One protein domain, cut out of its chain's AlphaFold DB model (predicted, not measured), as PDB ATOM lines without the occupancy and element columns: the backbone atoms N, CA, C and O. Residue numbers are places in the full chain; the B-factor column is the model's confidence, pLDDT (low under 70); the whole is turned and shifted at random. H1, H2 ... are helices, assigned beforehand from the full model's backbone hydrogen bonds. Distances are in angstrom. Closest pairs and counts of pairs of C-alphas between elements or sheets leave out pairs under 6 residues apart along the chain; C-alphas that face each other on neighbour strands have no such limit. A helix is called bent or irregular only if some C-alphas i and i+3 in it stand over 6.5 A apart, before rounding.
ATOM      1  N   LEU A 245     224.820 221.850 168.071       86.19
ATOM      2  CA  LEU A 245     223.558 221.948 167.325       86.19
ATOM      3  C   LEU A 245     222.585 220.783 167.598       86.19
ATOM      4  O   LEU A 245     221.460 220.793 167.106       86.19
ATOM      5  N   CYS A 246     222.959 219.812 168.434       84.62
ATOM      6  CA  CYS A 246     222.194 218.586 168.693       84.62
ATOM      7  C   CYS A 246     220.912 218.771 169.532       84.62
ATOM      8  O   CYS A 246     220.205 217.801 169.810       84.62
ATOM      9  N   LYS A 247     220.597 219.995 169.975       87.44
ATOM     10  CA  LYS A 247     219.438 220.289 170.834       87.44
ATOM     11  C   LYS A 247     218.581 221.402 170.249       87.44
ATOM     12  O   LYS A 247     219.054 222.521 170.074       87.44
ATOM     13  N   ILE A 248     217.292 221.114 170.071       89.50
ATOM     14  CA  ILE A 248     216.274 222.124 169.755       89.50
ATOM     15  C   ILE A 248     216.110 223.040 170.969       89.50
ATOM     16  O   ILE A 248     215.684 222.597 172.039       89.50
ATOM     17  N   ARG A 249     216.454 224.316 170.802       88.62
ATOM     18  CA  ARG A 249     216.292 225.368 171.811       88.62
ATOM     19  C   ARG A 249     216.157 226.726 171.137       88.62
ATOM     20  O   ARG A 249     216.750 226.956 170.088       88.62
ATOM     21  N   ILE A 250     215.435 227.636 171.782       87.56
ATOM     22  CA  ILE A 250     215.430 229.052 171.415       87.56
ATOM     23  C   ILE A 250     216.640 229.695 172.088       87.56
ATOM     24  O   ILE A 250     216.741 229.748 173.315       87.56
ATOM     25  N   LEU A 251     217.600 230.128 171.287       83.88
ATOM     26  CA  LEU A 251     218.781 230.826 171.766       83.88
ATOM     27  C   LEU A 251     218.387 232.250 172.151       83.88
ATOM     28  O   LEU A 251     217.459 232.820 171.578       83.88
ATOM     29  N   LYS A 252     219.142 232.876 173.059       81.69
ATOM     30  CA  LYS A 252     219.041 234.329 173.330       81.69
ATOM     31  C   LYS A 252     220.153 235.112 172.650       81.69
ATOM     32  O   LYS A 252     219.877 236.123 172.018       81.69
ATOM     33  N   ASP A 253     221.349 234.545 172.619       77.69
ATOM     34  CA  ASP A 253     222.519 235.104 171.947       77.69
ATOM     35  C   ASP A 253     223.257 233.984 171.202       77.69
ATOM     36  O   ASP A 253     223.330 232.853 171.687       77.69
ATOM     37  N   ILE A 254     223.785 234.295 170.020       79.88
ATOM     38  CA  ILE A 254     224.585 233.373 169.221       79.88
ATOM     39  C   ILE A 254     225.917 233.022 169.881       79.88
ATOM     40  O   ILE A 254     226.418 231.909 169.704       79.88
ATOM     41  N   SER A 255     226.439 233.919 170.718       76.62
ATOM     42  CA  SER A 255     227.656 233.707 171.506       76.62
ATOM     43  C   SER A 255     227.573 232.442 172.372       76.62
ATOM     44  O   SER A 255     228.585 231.799 172.635       76.62
ATOM     45  N   GLN A 256     226.358 232.011 172.740       78.75
ATOM     46  CA  GLN A 256     226.099 230.790 173.517       78.75
ATOM     47  C   GLN A 256     226.490 229.493 172.793       78.75
ATOM     48  O   GLN A 256     226.650 228.459 173.441       78.75
ATOM     49  N   LEU A 257     226.611 229.514 171.462       74.56
ATOM     50  CA  LEU A 257     227.063 228.357 170.688       74.56
ATOM     51  C   LEU A 257     228.590 228.264 170.610       74.56
ATOM     52  O   LEU A 257     229.106 227.190 170.309       74.56
ATOM     53  N   GLY A 258     229.317 229.363 170.845       71.31
ATOM     54  CA  GLY A 258     230.774 229.398 170.696       71.31
ATOM     55  C   GLY A 258     231.237 228.913 169.315       71.31
ATOM     56  O   GLY A 258     232.179 228.122 169.222       71.31
ATOM     57  N   LEU A 259     230.522 229.282 168.245       70.75
ATOM     58  CA  LEU A 259     230.940 228.976 166.874       70.75
ATOM     59  C   LEU A 259     232.118 229.896 166.506       70.75
ATOM     60  O   LEU A 259     231.992 231.108 166.694       70.75
ATOM     61  N   PRO A 260     233.240 229.363 165.988       60.88
ATOM     62  CA  PRO A 260     234.351 230.179 165.514       60.88
ATOM     63  C   PRO A 260     233.869 231.220 164.498       60.88
ATOM     64  O   PRO A 260     233.146 230.898 163.552       60.88
ATOM     65  N   THR A 261     234.256 232.478 164.705       55.88
ATOM     66  CA  THR A 261     233.930 233.608 163.816       55.88
ATOM     67  C   THR A 261     234.826 233.645 162.575       55.88
ATOM     68  O   THR A 261     234.574 234.424 161.657       55.88
ATOM     69  N   GLU A 262     235.877 232.816 162.538       50.72
ATOM     70  CA  GLU A 262     236.760 232.691 161.381       50.72
ATOM     71  C   GLU A 262     235.957 232.335 160.133       50.72
ATOM     72  O   GLU A 262     234.995 231.568 160.194       50.72
ATOM     73  N   THR A 263     236.347 232.944 159.007       53.25
ATOM     74  CA  THR A 263     235.633 232.904 157.729       53.25
ATOM     75  C   THR A 263     235.037 231.524 157.493       53.25
ATOM     76  O   THR A 263     235.779 230.574 157.231       53.25
ATOM     77  N   ARG A 264     233.704 231.416 157.583       60.59
ATOM     78  CA  ARG A 264     232.941 230.240 157.155       60.59
ATOM     79  C   ARG A 264     233.108 230.124 155.643       60.59
ATOM     80  O   ARG A 264     232.230 230.495 154.877       60.59
ATOM     81  N   LYS A 265     234.293 229.727 155.188       60.34
ATOM     82  CA  LYS A 265     234.555 229.549 153.769       60.34
ATOM     83  C   LYS A 265     233.706 228.376 153.332       60.34
ATOM     84  O   LYS A 265     233.927 227.251 153.771       60.34
ATOM     85  N   SER A 266     232.724 228.694 152.507       61.94
ATOM     86  CA  SER A 266     231.875 227.731 151.844       61.94
ATOM     87  C   SER A 266     232.762 226.768 151.070       61.94
ATOM     88  O   SER A 266     233.628 227.190 150.295       61.94
ATOM     89  N   ARG A 267     232.591 225.469 151.293       67.06
ATOM     90  CA  ARG A 267     233.299 224.472 150.497       67.06
ATOM     91  C   ARG A 267     232.501 224.263 149.220       67.06
ATOM     92  O   ARG A 267     231.312 223.961 149.259       67.06
ATOM     93  N   LEU A 268     233.168 224.409 148.075       65.44
ATOM     94  CA  LEU A 268     232.553 224.215 146.754       65.44
ATOM     95  C   LEU A 268     231.858 222.853 146.633       65.44
ATOM     96  O   LEU A 268     230.868 222.735 145.919       65.44
ATOM     97  N   PHE A 269     232.363 221.848 147.350       70.94
ATOM     98  CA  PHE A 269     231.780 220.518 147.404       70.94
ATOM     99  C   PHE A 269     230.378 220.504 148.042       70.94
ATOM    100  O   PHE A 269     229.446 219.996 147.422       70.94
ATOM    101  N   ASP A 270     230.204 221.111 149.218       74.12
ATOM    102  CA  ASP A 270     228.923 221.126 149.943       74.12
ATOM    103  C   ASP A 270     227.862 221.933 149.180       74.12
ATOM    104  O   ASP A 270     226.706 221.516 149.060       74.12
ATOM    105  N   ILE A 271     228.279 223.043 148.559       79.19
ATOM    106  CA  ILE A 271     227.422 223.821 147.655       79.19
ATOM    107  C   ILE A 271     227.027 222.982 146.434       79.19
ATOM    108  O   ILE A 271     225.851 222.932 146.074       79.19
ATOM    109  N   ALA A 272     227.984 222.318 145.780       79.31
ATOM    110  CA  ALA A 272     227.708 221.497 144.603       79.31
ATOM    111  C   ALA A 272     226.763 220.331 144.927       79.31
ATOM    112  O   ALA A 272     225.882 220.015 144.122       79.31
ATOM    113  N   PHE A 273     226.903 219.729 146.112       78.56
ATOM    114  CA  PHE A 273     225.977 218.719 146.607       78.56
ATOM    115  C   PHE A 273     224.561 219.286 146.729       78.56
ATOM    116  O   PHE A 273     223.641 218.736 146.123       78.56
ATOM    117  N   MET A 274     224.380 220.402 147.441       83.31
ATOM    118  CA  MET A 274     223.052 220.991 147.630       83.31
ATOM    119  C   MET A 274     222.437 221.483 146.318       83.31
ATOM    120  O   MET A 274     221.259 221.243 146.075       83.31
ATOM    121  N   LYS A 275     223.226 222.038 145.395       83.62
ATOM    122  CA  LYS A 275     222.723 222.433 144.068       83.62
ATOM    123  C   LYS A 275     222.280 221.241 143.219       83.62
ATOM    124  O   LYS A 275     221.334 221.353 142.446       83.62
ATOM    125  N   LYS A 276     222.937 220.085 143.354       82.81
ATOM    126  CA  LYS A 276     222.616 218.881 142.568       82.81
ATOM    127  C   LYS A 276     221.535 218.005 143.206       82.81
ATOM    128  O   LYS A 276     220.762 217.372 142.488       82.81
ATOM    129  N   PHE A 277     221.489 217.938 144.533       78.81
ATOM    130  CA  PHE A 277     220.677 216.977 145.284       78.81
ATOM    131  C   PHE A 277     219.779 217.609 146.357       78.81
ATOM    132  O   PHE A 277     219.000 216.884 146.974       78.81
ATOM    133  N   GLY A 278     219.818 218.929 146.556       83.25
ATOM    134  CA  GLY A 278     219.092 219.642 147.615       83.25
ATOM    135  C   GLY A 278     217.589 219.377 147.609       83.25
ATOM    136  O   GLY A 278     217.024 219.043 148.646       83.25
ATOM    137  N   HIS A 279     216.948 219.376 146.437       84.44
ATOM    138  CA  HIS A 279     215.527 219.022 146.334       84.44
ATOM    139  C   HIS A 279     215.237 217.595 146.835       84.44
ATOM    140  O   HIS A 279     214.283 217.372 147.579       84.44
ATOM    141  N   GLN A 280     216.057 216.607 146.454       81.69
ATOM    142  CA  GLN A 280     215.883 215.225 146.920       81.69
ATOM    143  C   GLN A 280     216.128 215.116 148.429       81.69
ATOM    144  O   GLN A 280     215.382 214.425 149.118       81.69
ATOM    145  N   PHE A 281     217.136 215.829 148.932       82.81
ATOM    146  CA  PHE A 281     217.457 215.916 150.351       82.81
ATOM    147  C   PHE A 281     216.283 216.489 151.162       82.81
ATOM    148  O   PHE A 281     215.766 215.807 152.049       82.81
ATOM    149  N   CYS A 282     215.781 217.674 150.801       86.44
ATOM    150  CA  CYS A 282     214.634 218.312 151.451       86.44
ATOM    151  C   CYS A 282     213.364 217.455 151.339       86.44
ATOM    152  O   CYS A 282     212.685 217.230 152.339       86.44
ATOM    153  N   SER A 283     213.079 216.887 150.160       84.56
ATOM    154  CA  SER A 283     211.936 215.982 149.953       84.56
ATOM    155  C   SER A 283     211.973 214.777 150.896       84.56
ATOM    156  O   SER A 283     210.939 214.294 151.363       84.56
ATOM    157  N   GLN A 284     213.164 214.283 151.211       81.69
ATOM    158  CA  GLN A 284     213.295 213.143 152.092       81.69
ATOM    159  C   GLN A 284     213.248 213.511 153.568       81.69
ATOM    160  O   GLN A 284     212.633 212.778 154.343       81.69
ATOM    161  N   LEU A 285     213.828 214.645 153.965       87.12
ATOM    162  CA  LEU A 285     213.621 215.185 155.308       87.12
ATOM    163  C   LEU A 285     212.138 215.469 155.556       87.12
ATOM    164  O   LEU A 285     211.630 215.142 156.626       87.12
ATOM    165  N   TYR A 286     211.419 215.964 154.548       88.31
ATOM    166  CA  TYR A 286     209.973 216.168 154.608       88.31
ATOM    167  C   TYR A 286     209.258 214.853 154.928       88.31
ATOM    168  O   TYR A 286     208.506 214.763 155.899       88.31
ATOM    169  N   LYS A 287     209.567 213.788 154.174       85.19
ATOM    170  CA  LYS A 287     209.026 212.453 154.460       85.19
ATOM    171  C   LYS A 287     209.409 211.978 155.856       85.19
ATOM    172  O   LYS A 287     208.533 211.463 156.532       85.19
ATOM    173  N   CYS A 288     210.657 212.174 156.306       85.62
ATOM    174  CA  CYS A 288     211.103 211.796 157.655       85.62
ATOM    175  C   CYS A 288     210.247 212.432 158.736       85.62
ATOM    176  O   CYS A 288     209.830 211.733 159.655       85.62
ATOM    177  N   ILE A 289     210.023 213.744 158.637       89.38
ATOM    178  CA  ILE A 289     209.282 214.540 159.618       89.38
ATOM    179  C   ILE A 289     207.857 214.001 159.785       89.38
ATOM    180  O   ILE A 289     207.364 213.900 160.909       89.38
ATOM    181  N   LEU A 290     207.235 213.589 158.680       88.12
ATOM    182  CA  LEU A 290     205.854 213.118 158.646       88.12
ATOM    183  C   LEU A 290     205.669 211.635 159.009       88.12
ATOM    184  O   LEU A 290     204.554 211.128 158.922       88.12
ATOM    185  N   ILE A 291     206.718 210.920 159.430       85.75
ATOM    186  CA  ILE A 291     206.567 209.539 159.914       85.75
ATOM    187  C   ILE A 291     206.031 209.540 161.353       85.75
ATOM    188  O   ILE A 291     206.597 210.159 162.256       85.75
ATOM    189  N   GLU A 292     204.968 208.772 161.589       85.88
ATOM    190  CA  GLU A 292     204.216 208.762 162.853       85.88
ATOM    191  C   GLU A 292     205.038 208.290 164.060       85.88
ATOM    192  O   GLU A 292     204.890 208.810 165.165       85.88
ATOM    193  N   ASN A 293     205.951 207.338 163.859       86.62
ATOM    194  CA  ASN A 293     206.747 206.745 164.935       86.62
ATOM    195  C   ASN A 293     208.012 207.543 165.300       86.62
ATOM    196  O   ASN A 293     208.921 206.995 165.922       86.62
ATOM    197  N   ASN A 294     208.114 208.815 164.898       89.06
ATOM    198  CA  ASN A 294     209.218 209.676 165.315       89.06
ATOM    199  C   ASN A 294     209.276 209.845 166.835       89.06
ATOM    200  O   ASN A 294     208.284 210.118 167.502       89.06
ATOM    201  N   THR A 295     210.488 209.746 167.371       91.50
ATOM    202  CA  THR A 295     210.790 210.112 168.754       91.50
ATOM    203  C   THR A 295     211.399 211.512 168.806       91.50
ATOM    204  O   THR A 295     211.868 212.037 167.795       91.50
ATOM    205  N   LYS A 296     211.487 212.107 170.002       91.88
ATOM    206  CA  LYS A 296     212.169 213.401 170.206       91.88
ATOM    207  C   LYS A 296     213.596 213.416 169.641       91.88
ATOM    208  O   LYS A 296     214.002 214.408 169.049       91.88
ATOM    209  N   LYS A 297     214.325 212.298 169.769       92.06
ATOM    210  CA  LYS A 297     215.687 212.154 169.233       92.06
ATOM    211  C   LYS A 297     215.724 212.297 167.710       92.06
ATOM    212  O   LYS A 297     216.628 212.935 167.192       92.06
ATOM    213  N   ASN A 298     214.720 211.771 167.001       90.94
ATOM    214  CA  ASN A 298     214.638 211.923 165.546       90.94
ATOM    215  C   ASN A 298     214.495 213.396 165.150       90.94
ATOM    216  O   ASN A 298     215.195 213.847 164.253       90.94
ATOM    217  N   PHE A 299     213.647 214.161 165.844       93.62
ATOM    218  CA  PHE A 299     213.510 215.595 165.582       93.62
ATOM    219  C   PHE A 299     214.794 216.371 165.902       93.62
ATOM    220  O   PHE A 299     215.169 217.253 165.138       93.62
ATOM    221  N   TYR A 300     215.508 216.019 166.975       94.12
ATOM    222  CA  TYR A 300     216.813 216.617 167.287       94.12
ATOM    223  C   TYR A 300     217.854 216.351 166.198       94.12
ATOM    224  O   TYR A 300     218.552 217.274 165.792       94.12
ATOM    225  N   ALA A 301     217.906 215.126 165.678       91.31
ATOM    226  CA  ALA A 301     218.804 214.764 164.589       91.31
ATOM    227  C   ALA A 301     218.463 215.501 163.279       91.31
ATOM    228  O   ALA A 301     219.358 216.020 162.617       91.31
ATOM    229  N   ILE A 302     217.172 215.625 162.932       92.00
ATOM    230  CA  ILE A 302     216.724 216.408 161.762       92.00
ATOM    231  C   ILE A 302     217.107 217.883 161.926       92.00
ATOM    232  O   ILE A 302     217.679 218.469 161.012       92.00
ATOM    233  N   TYR A 303     216.840 218.468 163.097       94.56
ATOM    234  CA  TYR A 303     217.224 219.843 163.415       94.56
ATOM    235  C   TYR A 303     218.734 220.054 163.270       94.56
ATOM    236  O   TYR A 303     219.164 220.982 162.589       94.56
ATOM    237  N   CYS A 304     219.543 219.184 163.877       92.88
ATOM    238  CA  CYS A 304     220.998 219.258 163.804       92.88
ATOM    239  C   CYS A 304     221.474 219.231 162.346       92.88
ATOM    240  O   CYS A 304     222.183 220.135 161.912       92.88
ATOM    241  N   LEU A 305     220.991 218.261 161.562       90.25
ATOM    242  CA  LEU A 305     221.354 218.100 160.158       90.25
ATOM    243  C   LEU A 305     220.972 219.317 159.299       90.25
ATOM    244  O   LEU A 305     221.777 219.753 158.481       90.25
ATOM    245  N   MET A 306     219.786 219.900 159.501       91.50
ATOM    246  CA  MET A 306     219.377 221.124 158.798       91.50
ATOM    247  C   MET A 306     220.321 222.291 159.092       91.50
ATOM    248  O   MET A 306     220.752 222.983 158.173       91.50
ATOM    249  N   ASN A 307     220.671 222.504 160.364       91.56
ATOM    250  CA  ASN A 307     221.581 223.584 160.740       91.56
ATOM    251  C   ASN A 307     222.997 223.346 160.216       91.56
ATOM    252  O   ASN A 307     223.627 224.287 159.742       91.56
ATOM    253  N   LEU A 308     223.482 222.103 160.268       89.44
ATOM    254  CA  LEU A 308     224.779 221.729 159.714       89.44
ATOM    255  C   LEU A 308     224.838 222.024 158.218       89.44
ATOM    256  O   LEU A 308     225.734 222.740 157.796       89.44
ATOM    257  N   VAL A 309     223.857 221.576 157.431       87.94
ATOM    258  CA  VAL A 309     223.820 221.849 155.984       87.94
ATOM    259  C   VAL A 309     223.848 223.350 155.698       87.94
ATOM    260  O   VAL A 309     224.645 223.798 154.877       87.94
ATOM    261  N   THR A 310     223.046 224.144 156.410       89.31
ATOM    262  CA  THR A 310     223.013 225.603 156.234       89.31
ATOM    263  C   THR A 310     224.353 226.259 156.591       89.31
ATOM    264  O   THR A 310     224.851 227.112 155.855       89.31
ATOM    265  N   ILE A 311     224.969 225.856 157.707       87.31
ATOM    266  CA  ILE A 311     226.209 226.461 158.216       87.31
ATOM    267  C   ILE A 311     227.438 226.000 157.414       87.31
ATOM    268  O   ILE A 311     228.345 226.806 157.188       87.31
ATOM    269  N   GLU A 312     227.500 224.731 157.002       83.75
ATOM    270  CA  GLU A 312     228.584 224.128 156.203       83.75
ATOM    271  C   GLU A 312     228.573 224.612 154.757       83.75
ATOM    272  O   GLU A 312     229.608 225.064 154.264       83.75
ATOM    273  N   ALA A 313     227.404 224.632 154.107       84.88
ATOM    274  CA  ALA A 313     227.298 225.185 152.762       84.88
ATOM    275  C   ALA A 313     227.610 226.687 152.745       84.88
ATOM    276  O   ALA A 313     228.264 227.156 151.818       84.88
ATOM    277  N   ASN A 314     227.164 227.432 153.769       85.56
ATOM    278  CA  ASN A 314     227.293 228.888 153.875       85.56
ATOM    279  C   ASN A 314     227.022 229.609 152.537       85.56
ATOM    280  O   ASN A 314     227.818 230.424 152.070       85.56
ATOM    281  N   ASP A 315     225.916 229.253 151.894       87.94
ATOM    282  CA  ASP A 315     225.508 229.737 150.578       87.94
ATOM    283  C   ASP A 315     224.054 230.215 150.651       87.94
ATOM    284  O   ASP A 315     223.227 229.612 151.340       87.94
ATOM    285  N   GLN A 316     223.761 231.338 149.992       87.19
ATOM    286  CA  GLN A 316     222.450 231.986 150.081       87.19
ATOM    287  C   GLN A 316     221.355 231.159 149.404       87.19
ATOM    288  O   GLN A 316     220.250 231.091 149.938       87.19
ATOM    289  N   ASP A 317     221.657 230.493 148.284       89.50
ATOM    290  CA  ASP A 317     220.678 229.654 147.586       89.50
ATOM    291  C   ASP A 317     220.291 228.473 148.486       89.50
ATOM    292  O   ASP A 317     219.113 228.197 148.702       89.50
ATOM    293  N   VAL A 318     221.292 227.838 149.109       89.38
ATOM    294  CA  VAL A 318     221.074 226.734 150.057       89.38
ATOM    295  C   VAL A 318     220.264 227.187 151.274       89.38
ATOM    296  O   VAL A 318     219.344 226.486 151.693       89.38
ATOM    297  N   LEU A 319     220.568 228.359 151.841       91.00
ATOM    298  CA  LEU A 319     219.800 228.922 152.955       91.00
ATOM    299  C   LEU A 319     218.324 229.109 152.574       91.00
ATOM    300  O   LEU A 319     217.440 228.720 153.342       91.00
ATOM    301  N   VAL A 320     218.061 229.680 151.396       91.06
ATOM    302  CA  VAL A 320     216.706 229.900 150.875       91.06
ATOM    303  C   VAL A 320     215.976 228.573 150.665       91.06
ATOM    304  O   VAL A 320     214.828 228.448 151.092       91.06
ATOM    305  N   ASP A 321     216.638 227.562 150.103       91.69
ATOM    306  CA  ASP A 321     216.054 226.231 149.903       91.69
ATOM    307  C   ASP A 321     215.628 225.579 151.228       91.69
ATOM    308  O   ASP A 321     214.528 225.027 151.333       91.69
ATOM    309  N   VAL A 322     216.459 225.671 152.275       92.25
ATOM    310  CA  VAL A 322     216.118 225.114 153.596       92.25
ATOM    311  C   VAL A 322     215.011 225.931 154.280       92.25
ATOM    312  O   VAL A 322     214.159 225.358 154.966       92.25
ATOM    313  N   ILE A 323     214.961 227.256 154.082       93.00
ATOM    314  CA  ILE A 323     213.848 228.099 154.555       93.00
ATOM    315  C   ILE A 323     212.539 227.696 153.869       93.00
ATOM    316  O   ILE A 323     211.539 227.489 154.558       93.00
ATOM    317  N   HIS A 324     212.531 227.552 152.540       92.94
ATOM    318  CA  HIS A 324     211.351 227.112 151.796       92.94
ATOM    319  C   HIS A 324     210.872 225.746 152.278       92.94
ATOM    320  O   HIS A 324     209.693 225.592 152.583       92.94
ATOM    321  N   PHE A 325     211.791 224.800 152.468       94.19
ATOM    322  CA  PHE A 325     211.485 223.509 153.072       94.19
ATOM    323  C   PHE A 325     210.781 223.642 154.439       94.19
ATOM    324  O   PHE A 325     209.768 222.983 154.676       94.19
ATOM    325  N   CYS A 326     211.259 224.514 155.336       94.44
ATOM    326  CA  CYS A 326     210.608 224.739 156.636       94.44
ATOM    327  C   CYS A 326     209.172 225.257 156.481       94.44
ATOM    328  O   CYS A 326     208.264 224.794 157.177       94.44
ATOM    329  N   LEU A 327     208.959 226.199 155.560       92.94
ATOM    330  CA  LEU A 327     207.642 226.775 155.281       92.94
ATOM    331  C   LEU A 327     206.688 225.751 154.651       92.94
ATOM    332  O   LEU A 327     205.499 225.735 154.981       92.94
ATOM    333  N   GLU A 328     207.193 224.867 153.792       94.50
ATOM    334  CA  GLU A 328     206.429 223.755 153.222       94.50
ATOM    335  C   GLU A 328     205.978 222.768 154.304       94.50
ATOM    336  O   GLU A 328     204.799 222.414 154.357       94.50
ATOM    337  N   VAL A 329     206.881 222.372 155.211       93.06
ATOM    338  CA  VAL A 329     206.549 221.503 156.354       93.06
ATOM    339  C   VAL A 329     205.486 222.155 157.238       93.06
ATOM    340  O   VAL A 329     204.493 221.512 157.586       93.06
ATOM    341  N   GLN A 330     205.654 223.435 157.575       91.31
ATOM    342  CA  GLN A 330     204.692 224.177 158.387       91.31
ATOM    343  C   GLN A 330     203.313 224.247 157.718       91.31
ATOM    344  O   GLN A 330     202.298 223.978 158.361       91.31
ATOM    345  N   SER A 331     203.274 224.558 156.421       90.88
ATOM    346  CA  SER A 331     202.031 224.635 155.647       90.88
ATOM    347  C   SER A 331     201.321 223.283 155.568       90.88
ATOM    348  O   SER A 331     200.098 223.219 155.666       90.88
ATOM    349  N   ALA A 332     202.077 222.194 155.409       89.69
ATOM    350  CA  ALA A 332     201.530 220.843 155.392       89.69
ATOM    351  C   ALA A 332     200.903 220.461 156.739       89.69
ATOM    352  O   ALA A 332     199.822 219.879 156.770       89.69
ATOM    353  N   ILE A 333     201.551 220.823 157.846       88.81
ATOM    354  CA  ILE A 333     201.059 220.534 159.196       88.81
ATOM    355  C   ILE A 333     199.763 221.272 159.497       88.81
ATOM    356  O   ILE A 333     198.828 220.642 159.984       88.81
ATOM    357  N   ILE A 334     199.693 222.564 159.169       87.00
ATOM    358  CA  ILE A 334     198.479 223.368 159.362       87.00
ATOM    359  C   ILE A 334     197.310 222.730 158.606       87.00
ATOM    360  O   ILE A 334     196.284 222.435 159.207       87.00
ATOM    361  N   LYS A 335     197.505 222.384 157.325       87.31
ATOM    362  CA  LYS A 335     196.478 221.695 156.527       87.31
ATOM    363  C   LYS A 335     196.037 220.365 157.142       87.31
ATOM    364  O   LYS A 335     194.850 220.073 157.177       87.31
ATOM    365  N   MET A 336     196.974 219.559 157.647       84.88
ATOM    366  CA  MET A 336     196.634 218.287 158.301       84.88
ATOM    367  C   MET A 336     195.831 218.482 159.591       84.88
ATOM    368  O   MET A 336     195.005 217.630 159.913       84.88
ATOM    369  N   MET A 337     196.089 219.566 160.329       81.25
ATOM    370  CA  MET A 337     195.335 219.921 161.531       81.25
ATOM    371  C   MET A 337     193.929 220.427 161.191       81.25
ATOM    372  O   MET A 337     192.986 220.042 161.872       81.25
ATOM    373  N   ASP A 338     193.788 221.233 160.136       81.62
ATOM    374  CA  ASP A 338     192.499 221.784 159.696       81.62
ATOM    375  C   ASP A 338     191.574 220.711 159.092       81.62
ATOM    376  O   ASP A 338     190.358 220.775 159.246       81.62
ATOM    377  N   GLU A 339     192.138 219.709 158.412       82.12
ATOM    378  CA  GLU A 339     191.386 218.626 157.758       82.12
ATOM    379  C   GLU A 339     191.070 217.431 158.687       82.12
ATOM    380  O   GLU A 339     190.640 216.383 158.201       82.12
ATOM    381  N   ASP A 340     191.322 217.540 160.002       67.69
ATOM    382  CA  ASP A 340     191.176 216.458 160.998       67.69
ATOM    383  C   ASP A 340     191.856 215.129 160.589       67.69
ATOM    384  O   ASP A 340     191.519 214.034 161.057       67.69
ATOM    385  N   GLN A 341     192.879 215.201 159.731       69.31
ATOM    386  CA  GLN A 341     193.673 214.043 159.348       69.31
ATOM    387  C   GLN A 341     194.621 213.701 160.501       69.31
ATOM    388  O   GLN A 341     195.775 214.132 160.519       69.31
ATOM    389  N   GLN A 342     194.161 212.896 161.467       63.44
ATOM    390  CA  GLN A 342     194.969 212.393 162.591       63.44
ATOM    391  C   GLN A 342     196.030 211.366 162.151       63.44
ATOM    392  O   GLN A 342     196.067 210.234 162.626       63.44
ATOM    393  N   LYS A 343     196.919 211.762 161.238       74.94
ATOM    394  CA  LYS A 343     198.091 210.975 160.838       74.94
ATOM    395  C   LYS A 343     199.207 211.072 161.880       74.94
ATOM    396  O   LYS A 343     199.930 210.117 162.106       74.94
ATOM    397  N   LEU A 344     199.368 212.214 162.549       83.81
ATOM    398  CA  LEU A 344     200.448 212.421 163.520       83.81
ATOM    399  C   LEU A 344     199.917 212.572 164.947       83.81
ATOM    400  O   LEU A 344     198.834 213.100 165.190       83.81
ATOM    401  N   SER A 345     200.720 212.144 165.922       87.38
ATOM    402  CA  SER A 345     200.422 212.398 167.331       87.38
ATOM    403  C   SER A 345     200.579 213.889 167.671       87.38
ATOM    404  O   SER A 345     201.421 214.584 167.098       87.38
ATOM    405  N   LYS A 346     199.849 214.379 168.684       87.56
ATOM    406  CA  LYS A 346     200.009 215.755 169.210       87.56
ATOM    407  C   LYS A 346     201.457 216.077 169.598       87.56
ATOM    408  O   LYS A 346     201.921 217.194 169.405       87.56
ATOM    409  N   ILE A 347     202.183 215.092 170.130       89.19
ATOM    410  CA  ILE A 347     203.595 215.249 170.503       89.19
ATOM    411  C   ILE A 347     204.449 215.519 169.263       89.19
ATOM    412  O   ILE A 347     205.308 216.398 169.313       89.19
ATOM    413  N   ASN A 348     204.200 214.809 168.159       90.62
ATOM    414  CA  ASN A 348     204.922 215.033 166.909       90.62
ATOM    415  C   ASN A 348     204.656 216.440 166.376       90.62
ATOM    416  O   ASN A 348     205.616 217.134 166.071       90.62
ATOM    417  N   TYR A 349     203.401 216.901 166.361       90.19
ATOM    418  CA  TYR A 349     203.077 218.274 165.954       90.19
ATOM    419  C   TYR A 349     203.868 219.320 166.748       90.19
ATOM    420  O   TYR A 349     204.561 220.150 166.159       90.19
ATOM    421  N   HIS A 350     203.859 219.235 168.083       89.81
ATOM    422  CA  HIS A 350     204.639 220.150 168.923       89.81
ATOM    423  C   HIS A 350     206.146 220.069 168.649       89.81
ATOM    424  O   HIS A 350     206.818 221.097 168.615       89.81
ATOM    425  N   CYS A 351     206.691 218.864 168.436       92.62
ATOM    426  CA  CYS A 351     208.110 218.703 168.117       92.62
ATOM    427  C   CYS A 351     208.473 219.358 166.780       92.62
ATOM    428  O   CYS A 351     209.551 219.938 166.677       92.62
ATOM    429  N   ILE A 352     207.589 219.301 165.781       93.19
ATOM    430  CA  ILE A 352     207.849 219.917 164.479       93.19
ATOM    431  C   ILE A 352     207.782 221.442 164.569       93.19
ATOM    432  O   ILE A 352     208.679 222.117 164.067       93.19
ATOM    433  N   HIS A 353     206.788 221.995 165.268       90.56
ATOM    434  CA  HIS A 353     206.734 223.438 165.516       90.56
ATOM    435  C   HIS A 353     207.977 223.933 166.263       90.56
ATOM    436  O   HIS A 353     208.595 224.909 165.842       90.56
ATOM    437  N   ALA A 354     208.396 223.225 167.317       92.38
ATOM    438  CA  ALA A 354     209.606 223.559 168.062       92.38
ATOM    439  C   ALA A 354     210.867 223.493 167.184       92.38
ATOM    440  O   ALA A 354     211.732 224.361 167.289       92.38
ATOM    441  N   LEU A 355     210.965 222.490 166.305       94.75
ATOM    442  CA  LEU A 355     212.064 222.337 165.349       94.75
ATOM    443  C   LEU A 355     212.159 223.536 164.402       94.75
ATOM    444  O   LEU A 355     213.235 224.118 164.266       94.75
ATOM    445  N   ILE A 356     211.042 223.923 163.784       94.25
ATOM    446  CA  ILE A 356     210.988 225.029 162.819       94.25
ATOM    447  C   ILE A 356     211.279 226.364 163.513       94.25
ATOM    448  O   ILE A 356     212.115 227.135 163.042       94.25
ATOM    449  N   ALA A 357     210.661 226.615 164.671       92.00
ATOM    450  CA  ALA A 357     210.896 227.831 165.446       92.00
ATOM    451  C   ALA A 357     212.366 227.957 165.879       92.00
ATOM    452  O   ALA A 357     212.968 229.020 165.735       92.00
ATOM    453  N   ALA A 358     212.979 226.867 166.352       92.62
ATOM    454  CA  ALA A 358     214.392 226.862 166.716       92.62
ATOM    455  C   ALA A 358     215.320 227.045 165.506       92.62
ATOM    456  O   ALA A 358     216.384 227.648 165.650       92.62
ATOM    457  N   TYR A 359     214.945 226.542 164.324       93.38
ATOM    458  CA  TYR A 359     215.725 226.747 163.101       93.38
ATOM    459  C   TYR A 359     215.692 228.221 162.688       93.38
ATOM    460  O   TYR A 359     216.745 228.840 162.531       93.38
ATOM    461  N   PHE A 360     214.498 228.822 162.626       92.69
ATOM    462  CA  PHE A 360     214.345 230.251 162.340       92.69
ATOM    463  C   PHE A 360     215.047 231.139 163.369       92.69
ATOM    464  O   PHE A 360     215.654 232.141 162.995       92.69
ATOM    465  N   ASN A 361     215.036 230.749 164.646       91.12
ATOM    466  CA  ASN A 361     215.765 231.456 165.694       91.12
ATOM    467  C   ASN A 361     217.283 231.417 165.493       91.12
ATOM    468  O   ASN A 361     217.963 232.394 165.798       91.12
ATOM    469  N   LEU A 362     217.823 230.297 165.010       89.75
ATOM    470  CA  LEU A 362     219.252 230.183 164.764       89.75
ATOM    471  C   LEU A 362     219.661 231.023 163.551       89.75
ATOM    472  O   LEU A 362     220.580 231.836 163.656       89.75
ATOM    473  N   ILE A 363     218.981 230.861 162.413       89.44
ATOM    474  CA  ILE A 363     219.356 231.576 161.185       89.44
ATOM    475  C   ILE A 363     219.145 233.087 161.308       89.44
ATOM    476  O   ILE A 363     219.941 233.847 160.763       89.44
ATOM    477  N   SER A 364     218.135 233.542 162.064       87.88
ATOM    478  CA  SER A 364     217.908 234.975 162.283       87.88
ATOM    479  C   SER A 364     219.095 235.641 162.967       87.88
ATOM    480  O   SER A 364     219.392 236.793 162.675       87.88
ATOM    481  N   LYS A 365     219.805 234.900 163.819       85.56
ATOM    482  CA  LYS A 365     220.997 235.366 164.535       85.56
ATOM    483  C   LYS A 365     222.293 235.117 163.784       85.56
ATOM    484  O   LYS A 365     223.256 235.838 163.986       85.56
ATOM    485  N   LEU A 366     222.350 234.070 162.960       83.75
ATOM    486  CA  LEU A 366     223.522 233.787 162.128       83.75
ATOM    487  C   LEU A 366     223.664 234.783 160.973       83.75
ATOM    488  O   LEU A 366     224.792 235.036 160.558       83.75
ATOM    489  N   TYR A 367     222.542 235.283 160.447       83.19
ATOM    490  CA  TYR A 367     222.477 236.119 159.244       83.19
ATOM    491  C   TYR A 367     221.817 237.488 159.490       83.19
ATOM    492  O   TYR A 367     221.479 238.176 158.532       83.19
ATOM    493  N   ASP A 368     221.594 237.864 160.754       80.00
ATOM    494  CA  ASP A 368     220.973 239.133 161.171       80.00
ATOM    495  C   ASP A 368     219.620 239.441 160.490       80.00
ATOM    496  O   ASP A 368     219.290 240.579 160.146       80.00
ATOM    497  N   ILE A 369     218.782 238.411 160.310       79.62
ATOM    498  CA  ILE A 369     217.465 238.537 159.669       79.62
ATOM    499  C   ILE A 369     216.414 238.953 160.709       79.62
ATOM    500  O   ILE A 369     215.764 238.121 161.353       79.62
ATOM    501  N   THR A 370     216.188 240.260 160.840       74.56
ATOM    502  CA  THR A 370     215.282 240.857 161.842       74.56
ATOM    503  C   THR A 370     213.834 240.363 161.763       74.56
ATOM    504  O   THR A 370     213.162 240.252 162.789       74.56
ATOM    505  N   SER A 371     213.336 240.048 160.563       74.88
ATOM    506  CA  SER A 371     211.957 239.574 160.361       74.88
ATOM    507  C   SER A 371     211.712 238.203 160.998       74.88
ATOM    508  O   SER A 371     210.667 237.996 161.611       74.88
ATOM    509  N   PHE A 372     212.689 237.291 160.928       73.75
ATOM    510  CA  PHE A 372     212.577 235.975 161.562       73.75
ATOM    511  C   PHE A 372     212.691 236.052 163.082       73.75
ATOM    512  O   PHE A 372     212.000 235.304 163.766       73.75
ATOM    513  N   SER A 373     213.494 236.976 163.623       70.75
ATOM    514  CA  SER A 373     213.543 237.192 165.077       70.75
ATOM    515  C   SER A 373     212.162 237.553 165.625       70.75
ATOM    516  O   SER A 373     211.692 236.912 166.556       70.75
ATOM    517  N   ARG A 374     211.469 238.505 164.978       72.31
ATOM    518  CA  ARG A 374     210.106 238.900 165.370       72.31
ATOM    519  C   ARG A 374     209.102 237.759 165.248       72.31
ATOM    520  O   ARG A 374     208.218 237.658 166.088       72.31
ATOM    521  N   TYR A 375     209.217 236.932 164.206       74.88
ATOM    522  CA  TYR A 375     208.346 235.770 164.041       74.88
ATOM    523  C   TYR A 375     208.516 234.791 165.202       74.88
ATOM    524  O   TYR A 375     207.527 234.430 165.828       74.88
ATOM    525  N   VAL A 376     209.758 234.414 165.524       73.62
ATOM    526  CA  VAL A 376     210.044 233.482 166.624       73.62
ATOM    527  C   VAL A 376     209.507 234.014 167.945       73.62
ATOM    528  O   VAL A 376     208.805 233.273 168.617       73.62
ATOM    529  N   ASP A 377     209.754 235.288 168.270       75.00
ATOM    530  CA  ASP A 377     209.274 235.905 169.516       75.00
ATOM    531  C   ASP A 377     207.737 235.866 169.660       75.00
ATOM    532  O   ASP A 377     207.219 235.971 170.768       75.00
ATOM    533  N   GLN A 378     206.994 235.732 168.552       73.00
ATOM    534  CA  GLN A 378     205.532 235.615 168.559       73.00
ATOM    535  C   GLN A 378     205.025 234.173 168.708       73.00
ATOM    536  O   GLN A 378     203.881 233.989 169.124       73.00
ATOM    537  N   VAL A 379     205.820 233.163 168.332       67.88
ATOM    538  CA  VAL A 379     205.396 231.746 168.307       67.88
ATOM    539  C   VAL A 379     206.098 230.851 169.332       67.88
ATOM    540  O   VAL A 379     205.671 229.709 169.514       67.88
ATOM    541  N   SER A 380     207.168 231.329 169.975       54.41
ATOM    542  CA  SER A 380     207.838 230.674 171.109       54.41
ATOM    543  C   SER A 380     207.242 231.110 172.437       54.41
ATOM    544  O   SER A 380     207.088 230.233 173.316       54.41
TER     545      SER A 380
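What this domain is: This is residues 245 to 380 of the 380 residues of the protein "Hypothetical protein" of Rotaria sordida (UniProt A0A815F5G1). The longest helix, H4, stands in an up-and-down bundle with H2b, H3 and H5, each running against the one before it in the chain. H6 folds back along H5 on the side far from H2b, H2a turns off from H2b at a bend, short H1 lies by the last turn of H5, and residues 258 to 263 stick out. The printed part has 136 residues with six named helices, H1 to H6 in order, and no named strand: all helix. It is compact, with a radius of gyration of the C-alphas of 15.0 A and spans of 47 by 34 by 26 A.

How they stand to each other: H4, residues 316 to 338, touches H5, residues 346 to 366, at a shallow tilt of 26 degrees, a hairpin; the closest C-alphas, of Cys 326 and Ile 356, are 6.2 A apart. H3, residues 296 to 313, touches H5 the same way at 24 degrees, a shallow tilt, with the C-alphas of Tyr 303 and Leu 355 closest at 6.0 A. H2, residues 268 to 289, was assigned as one helix by its hydrogen bonds but is bent, C-alphas 276 and 279 being 8.0 A apart; its arms, H2a to 276 and H2b from 279, are about perpendicular at 77 degrees. H2b touches H4, with the C-alphas of Cys 282 and Phe 325 closest at 6.3 A. H6, residues 370 to 379, forms a hairpin with H5, closest at the C-alphas of Ser 364 and Phe 372, 5.5 A. H1, residues 254 to 257, only just touches H5, with 3 pairs of C-alphas within 8 A, the closest being Ile 254 and Lys 365 at 6.2 A. Every O i to N i+4 pair is within hydrogen-bond range in H2a, H2b, H3, H4 and H6, and 16 of 17 in H5; H1 is too short for one.

Where its parts are: H4 runs 33.1 A from C-alpha 316 at (222.450, 231.986, 150.081) to C-alpha 338 at (192.499, 221.784, 159.696). H5 measures 30.5 A, H3 25.9 A, H2b 15.3 A, H6 14.9 A and H2a 12.0 A. H6 ends at C-alpha 379, (205.396, 231.746, 168.307).

The domain as a whole: The C-alphas farthest apart, of Glu 262 and Asp 340, are 48.4 A apart. The printed part has no cut and no long link. The model's pLDDT is under 70 at residues 260 to 268, 340 to 342 and 379 to 380.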